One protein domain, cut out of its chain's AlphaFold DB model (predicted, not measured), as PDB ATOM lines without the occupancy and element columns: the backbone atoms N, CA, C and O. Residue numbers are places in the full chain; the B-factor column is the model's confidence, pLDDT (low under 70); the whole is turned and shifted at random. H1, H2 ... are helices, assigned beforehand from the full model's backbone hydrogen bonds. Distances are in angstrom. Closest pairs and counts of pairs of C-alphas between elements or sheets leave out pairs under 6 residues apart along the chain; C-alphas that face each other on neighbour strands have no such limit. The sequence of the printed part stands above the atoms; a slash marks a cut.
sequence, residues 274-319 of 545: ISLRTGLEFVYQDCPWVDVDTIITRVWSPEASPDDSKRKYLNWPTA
ATOM      1  N   ILE A 274      31.557  35.840  -2.730       96.50
ATOM      2  CA  ILE A 274      32.651  36.773  -2.998       96.50
ATOM      3  C   ILE A 274      33.942  35.992  -3.249       96.50
ATOM      4  O   ILE A 274      34.633  36.255  -4.237       96.50
ATOM      5  N   SER A 275      34.238  35.000  -2.407       96.75
ATOM      6  CA  SER A 275      35.391  34.112  -2.552       96.75
ATOM      7  C   SER A 275      35.353  33.362  -3.882       96.75
ATOM      8  O   SER A 275      36.298  33.459  -4.667       96.75
ATOM      9  N   LEU A 276      34.234  32.698  -4.200       96.62
ATOM     10  CA  LEU A 276      34.080  31.960  -5.452       96.62
ATOM     11  C   LEU A 276      34.234  32.872  -6.676       96.62
ATOM     12  O   LEU A 276      34.963  32.522  -7.604       96.62
ATOM     13  N   ARG A 277      33.595  34.050  -6.678       97.81
ATOM     14  CA  ARG A 277      33.743  35.024  -7.769       97.81
ATOM     15  C   ARG A 277      35.199  35.435  -7.953       97.81
ATOM     16  O   ARG A 277      35.700  35.361  -9.069       97.81
ATOM     17  N   THR A 278      35.878  35.807  -6.870       97.75
ATOM     18  CA  THR A 278      37.283  36.242  -6.907       97.75
ATOM     19  C   THR A 278      38.185  35.143  -7.473       97.75
ATOM     20  O   THR A 278      39.021  35.400  -8.342       97.75
ATOM     21  N   GLY A 279      37.986  33.893  -7.040       97.12
ATOM     22  CA  GLY A 279      38.721  32.740  -7.560       97.12
ATOM     23  C   GLY A 279      38.465  32.495  -9.051       97.12
ATOM     24  O   GLY A 279      39.402  32.246  -9.811       97.12
ATOM     25  N   LEU A 280      37.212  32.614  -9.501       97.81
ATOM     26  CA  LEU A 280      36.850  32.461 -10.912       97.81
ATOM     27  C   LEU A 280      37.404  33.601 -11.777       97.81
ATOM     28  O   LEU A 280      37.979  33.333 -12.828       97.81
ATOM     29  N   GLU A 281      37.305  34.852 -11.338       97.44
ATOM     30  CA  GLU A 281      37.888  36.004 -12.036       97.44
ATOM     31  C   GLU A 281      39.411  35.875 -12.158       97.44
ATOM     32  O   GLU A 281      39.974  36.175 -13.212       97.44
ATOM     33  N   PHE A 282      40.085  35.329 -11.138       97.06
ATOM     34  CA  PHE A 282      41.503  34.996 -11.238       97.06
ATOM     35  C   PHE A 282      41.765  33.954 -12.333       97.06
ATOM     36  O   PHE A 282      42.637  34.169 -13.180       97.06
ATOM     37  N   VAL A 283      41.030  32.837 -12.340       96.81
ATOM     38  CA  VAL A 283      41.208  31.734 -13.304       96.81
ATOM     39  C   VAL A 283      40.915  32.176 -14.739       96.81
ATOM     40  O   VAL A 283      41.659  31.825 -15.658       96.81
ATOM     41  N   TYR A 284      39.859  32.964 -14.927       97.31
ATOM     42  CA  TYR A 284      39.347  33.395 -16.226       97.31
ATOM     43  C   TYR A 284      39.796  34.806 -16.634       97.31
ATOM     44  O   TYR A 284      39.272  35.333 -17.611       97.31
ATOM     45  N   GLN A 285      40.794  35.396 -15.959       95.81
ATOM     46  CA  GLN A 285      41.271  36.767 -16.215       95.81
ATOM     47  C   GLN A 285      41.527  37.058 -17.708       95.81
ATOM     48  O   GLN A 285      41.234  38.146 -18.192       95.81
ATOM     49  N   ASP A 286      42.052  36.076 -18.444       93.94
ATOM     50  CA  ASP A 286      42.399  36.188 -19.868       93.94
ATOM     51  C   ASP A 286      41.341  35.550 -20.800       93.94
ATOM     52  O   ASP A 286      41.630  35.140 -21.920       93.94
ATOM     53  N   CYS A 287      40.103  35.396 -20.321       96.12
ATOM     54  CA  CYS A 287      38.998  34.736 -21.021       96.12
ATOM     55  C   CYS A 287      37.762  35.657 -21.098       96.12
ATOM     56  O   CYS A 287      36.734  35.344 -20.500       96.12
ATOM     57  N   PRO A 288      37.798  36.762 -21.867       94.06
ATOM     58  CA  PRO A 288      36.713  37.756 -21.909       94.06
ATOM     59  C   PRO A 288      35.378  37.230 -22.468       94.06
ATOM     60  O   PRO A 288      34.369  37.923 -22.433       94.06
ATOM     61  N   TRP A 289      35.363  36.021 -23.033       94.62
ATOM     62  CA  TRP A 289      34.158  35.340 -23.513       94.62
ATOM     63  C   TRP A 289      33.470  34.481 -22.442       94.62
ATOM     64  O   TRP A 289      32.450  33.862 -22.741       94.62
ATOM     65  N   VAL A 290      34.048  34.363 -21.245       95.81
ATOM     66  CA  VAL A 290      33.471  33.590 -20.143       95.81
ATOM     67  C   VAL A 290      32.617  34.497 -19.272       95.81
ATOM     68  O   VAL A 290      33.082  35.522 -18.785       95.81
ATOM     69  N   ASP A 291      31.378  34.074 -19.048       95.56
ATOM     70  CA  ASP A 291      30.492  34.667 -18.056       95.56
ATOM     71  C   ASP A 291      30.653  33.938 -16.711       95.56
ATOM     72  O   ASP A 291      30.268  32.772 -16.560       95.56
ATOM     73  N   VAL A 292      31.247  34.636 -15.742       96.69
ATOM     74  CA  VAL A 292      31.495  34.125 -14.387       96.69
ATOM     75  C   VAL A 292      30.186  33.859 -13.636       96.69
ATOM     76  O   VAL A 292      30.114  32.884 -12.887       96.69
ATOM     77  N   ASP A 293      29.123  34.633 -13.876       96.69
ATOM     78  CA  ASP A 293      27.839  34.488 -13.172       96.69
ATOM     79  C   ASP A 293      27.138  33.181 -13.552       96.69
ATOM     80  O   ASP A 293      26.581  32.471 -12.705       96.69
ATOM     81  N   THR A 294      27.239  32.808 -14.828       95.38
ATOM     82  CA  THR A 294      26.760  31.516 -15.322       95.38
ATOM     83  C   THR A 294      27.522  30.354 -14.672       95.38
ATOM     84  O   THR A 294      26.922  29.331 -14.328       95.38
ATOM     85  N   ILE A 295      28.835  30.498 -14.456       96.25
ATOM     86  CA  ILE A 295      29.634  29.468 -13.778       96.25
ATOM     87  C   ILE A 295      29.226  29.344 -12.312       96.25
ATOM     88  O   ILE A 295      28.964  28.228 -11.870       96.25
ATOM     89  N   ILE A 296      29.115  30.454 -11.579       96.62
ATOM     90  CA  ILE A 296      28.671  30.460 -10.174       96.62
ATOM     91  C   ILE A 296      27.314  29.760 -10.042       96.62
ATOM     92  O   ILE A 296      27.154  28.850  -9.228       96.62
ATOM     93  N   THR A 297      26.367  30.101 -10.921       96.00
ATOM     94  CA  THR A 297      25.043  29.465 -10.971       96.00
ATOM     95  C   THR A 297      25.144  27.952 -11.172       96.00
ATOM     96  O   THR A 297      24.426  27.184 -10.532       96.00
ATOM     97  N   ARG A 298      26.055  27.489 -12.041       94.31
ATOM     98  CA  ARG A 298      26.283  26.053 -12.238       94.31
ATOM     99  C   ARG A 298      26.948  25.401 -11.027       94.31
ATOM    100  O   ARG A 298      26.589  24.268 -10.732       94.31
ATOM    101  N   VAL A 299      27.882  26.069 -10.351       92.88
ATOM    102  CA  VAL A 299      28.565  25.549  -9.151       92.88
ATOM    103  C   VAL A 299      27.577  25.336  -7.999       92.88
ATOM    104  O   VAL A 299      27.677  24.332  -7.304       92.88
ATOM    105  N   TRP A 300      26.596  26.225  -7.828       94.25
ATOM    106  CA  TRP A 300      25.567  26.114  -6.782       94.25
ATOM    107  C   TRP A 300      24.324  25.320  -7.187       94.25
ATOM    108  O   TRP A 300      23.388  25.181  -6.399       94.25
ATOM    109  N   SER A 301      24.290  24.793  -8.411       92.00
ATOM    110  CA  SER A 301      23.191  23.941  -8.853       92.00
ATOM    111  C   SER A 301      23.159  22.647  -8.024       92.00
ATOM    112  O   SER A 301      24.206  22.018  -7.872       92.00
ATOM    113  N   PRO A 302      21.983  22.178  -7.563       86.06
ATOM    114  CA  PRO A 302      21.874  20.933  -6.791       86.06
ATOM    115  C   PRO A 302      22.412  19.685  -7.510       86.06
ATOM    116  O   PRO A 302      22.766  18.701  -6.872       86.06
ATOM    117  N   GLU A 303      22.472  19.715  -8.842       85.75
ATOM    118  CA  GLU A 303      22.989  18.622  -9.674       85.75
ATOM    119  C   GLU A 303      24.514  18.671  -9.866       85.75
ATOM    120  O   GLU A 303      25.094  17.804 -10.527       85.75
ATOM    121  N   ALA A 304      25.182  19.723  -9.387       85.50
ATOM    122  CA  ALA A 304      26.617  19.874  -9.534       85.50
ATOM    123  C   ALA A 304      27.347  19.161  -8.395       85.50
ATOM    124  O   ALA A 304      27.176  19.478  -7.222       85.50
ATOM    125  N   SER A 305      28.225  18.223  -8.753       87.88
ATOM    126  CA  SER A 305      29.189  17.694  -7.791       87.88
ATOM    127  C   SER A 305      30.227  18.785  -7.452       87.88
ATOM    128  O   SER A 305      30.776  19.407  -8.377       87.88
ATOM    129  N   PRO A 306      30.513  19.035  -6.157       85.25
ATOM    130  CA  PRO A 306      31.537  19.988  -5.733       85.25
ATOM    131  C   PRO A 306      32.921  19.680  -6.312       85.25
ATOM    132  O   PRO A 306      33.590  20.590  -6.801       85.25
ATOM    133  N   ASP A 307      33.329  18.410  -6.340       82.69
ATOM    134  CA  ASP A 307      34.646  18.013  -6.856       82.69
ATOM    135  C   ASP A 307      34.752  18.239  -8.361       82.69
ATOM    136  O   ASP A 307      35.726  18.792  -8.877       82.69
ATOM    137  N   ASP A 308      33.684  17.914  -9.079       85.94
ATOM    138  CA  ASP A 308      33.599  18.178 -10.507       85.94
ATOM    139  C   ASP A 308      33.651  19.683 -10.807       85.94
ATOM    140  O   ASP A 308      34.244  20.099 -11.803       85.94
ATOM    141  N   SER A 309      33.065  20.505  -9.935       91.56
ATOM    142  CA  SER A 309      33.077  21.965 -10.040       91.56
ATOM    143  C   SER A 309      34.462  22.553  -9.760       91.56
ATOM    144  O   SER A 309      34.965  23.330 -10.577       91.56
ATOM    145  N   LYS A 310      35.121  22.128  -8.674       91.38
ATOM    146  CA  LYS A 310      36.519  22.470  -8.357       91.38
ATOM    147  C   LYS A 310      37.441  22.135  -9.541       91.38
ATOM    148  O   LYS A 310      38.211  22.974 -10.005       91.38
ATOM    149  N   ARG A 311      37.304  20.936 -10.108       91.00
ATOM    150  CA  ARG A 311      38.134  20.472 -11.225       91.00
ATOM    151  C   ARG A 311      37.872  21.216 -12.530       91.00
ATOM    152  O   ARG A 311      38.811  21.643 -13.204       91.00
ATOM    153  N   LYS A 312      36.602  21.390 -12.903       92.12
ATOM    154  CA  LYS A 312      36.215  22.005 -14.184       92.12
ATOM    155  C   LYS A 312      36.399  23.520 -14.188       92.12
ATOM    156  O   LYS A 312      36.796  24.042 -15.225       92.12
ATOM    157  N   TYR A 313      36.112  24.213 -13.085       95.19
ATOM    158  CA  TYR A 313      36.044  25.681 -13.060       95.19
ATOM    159  C   TYR A 313      37.168  26.338 -12.261       95.19
ATOM    160  O   TYR A 313      37.689  27.356 -12.703       95.19
ATOM    161  N   LEU A 314      37.595  25.749 -11.139       94.75
ATOM    162  CA  LEU A 314      38.740  26.258 -10.362       94.75
ATOM    163  C   LEU A 314      40.085  25.702 -10.855       94.75
ATOM    164  O   LEU A 314      41.144  26.190 -10.460       94.75
ATOM    165  N   ASN A 315      40.038  24.718 -11.763       94.31
ATOM    166  CA  ASN A 315      41.193  24.040 -12.348       94.31
ATOM    167  C   ASN A 315      42.085  23.340 -11.303       94.31
ATOM    168  O   ASN A 315      43.306  23.246 -11.467       94.31
ATOM    169  N   TRP A 316      41.460  22.833 -10.237       89.31
ATOM    170  CA  TRP A 316      42.115  22.043  -9.196       89.31
ATOM    171  C   TRP A 316      42.036  20.550  -9.494       89.31
ATOM    172  O   TRP A 316      40.936  20.033  -9.690       89.31
ATOM    173  N   PRO A 317      43.156  19.815  -9.478       80.31
ATOM    174  CA  PRO A 317      43.098  18.368  -9.330       80.31
ATOM    175  C   PRO A 317      42.503  18.058  -7.949       80.31
ATOM    176  O   PRO A 317      43.167  18.243  -6.933       80.31
ATOM    177  N   THR A 318      41.232  17.669  -7.895       69.00
ATOM    178  CA  THR A 318      40.542  17.333  -6.639       69.00
ATOM    179  C   THR A 318      40.964  15.971  -6.135       69.00
ATOM    180  O   THR A 318      41.444  15.172  -6.917       69.00
ATOM    181  N   ALA A 319      40.785  15.664  -4.855       62.25
ATOM    182  CA  ALA A 319      41.120  14.341  -4.340       62.25
ATOM    183  C   ALA A 319      40.316  13.229  -5.057       62.25
ATOM    184  O   ALA A 319      39.182  13.447  -5.480       62.25
TER     185      ALA A 319
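This is residues 274 to 319 of the 545 residues of the protein "Putative phage terminase, large subunit" of Corynebacterium matruchotii ATCC 33806 (UniProt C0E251). What shape do these coordinates make? H2 and H3 form a short helical hairpin, folding back at residues 300 to 305, and H1 packs across its open end, where H2 begins and H3 ends. The three short helices make a small rounded body, with residues 315 to 319 following H3 as a short tail. What is it made of, and how large is it? The printed part has 46 residues with three named helices, in the order H1, H2, H3 along the chain, and no named strand; its class is all helix, with 27 residues in the helices. It is compact, with a radius of gyration of the C-alphas of 10.3 A, and the C-alphas span 26 by 21 by 19 A along their three main axes.

How does the first helix stand to the second? H1, residues 274 to 283, touches H2, residues 292 to 299, with 5 pairs of C-alphas within 8 A, the closest being those of Leu 280 and Val 292, 6.6 A apart. They run opposite ways at a steep tilt of 68 degrees, only just short of about perpendicular. How does the first helix stand to the third? H1 also touches H3, residues 306 to 314, and here too Leu 280 is in the closest pair of C-alphas, 6.5 A from Leu 314. They run the same way at a steep tilt of 49 degrees. How do H2 and H3 stand to each other? They form a helical hairpin and only just touch, with 3 pairs of C-alphas within 8 A, the closest being those of Val 299 and Ser 309, 5.8 A apart. They run opposite ways at a shallow tilt of 19 degrees. What do the packing and the backbones show in sum? Of the 3 pairs of helices that touch, 1 is at a shallow tilt, and the packing is mostly crossed, with lines standing at larger angles, but only just. In H1, H2 and H3 every O i to N i+4 pair is within hydrogen-bond range.

Where does the first helix run? H1 begins at C-alpha 274, (32.651, 36.773, -2.998), at Ile 274 and ends at Val 283, 14.3 A from first to last C-alpha. It is the longest helix by residues, with 10. Where does the second helix run? H2 has 8 residues, from Val 292 to Val 299, and is 10.5 A long from first to last C-alpha. Its first C-alpha, 292, is at (31.495, 34.125, -14.387). Where does the third helix end? H3 has 9 residues, from Pro 306 to Leu 314, and measures 10.6 A from first to last C-alpha. It ends at C-alpha 314, (38.740, 26.258, -10.362).

How far does the printed part reach? The two C-alphas farthest apart are those of Pro 288 and Ala 319, 29.6 A apart. The first and last printed C-alphas, those of Ile 274 and Ala 319, are 24.0 A apart. Is there a cut, and is any link long? The printed part has no cut and runs from residue 274 to residue 319. The link from H1 to H2 is short, with 8 residues, and the link from H2 to H3 is short, with 6. Where is the model's confidence low? The mean pLDDT of the printed part is 92.1, and residues 318 to 319 are under 70.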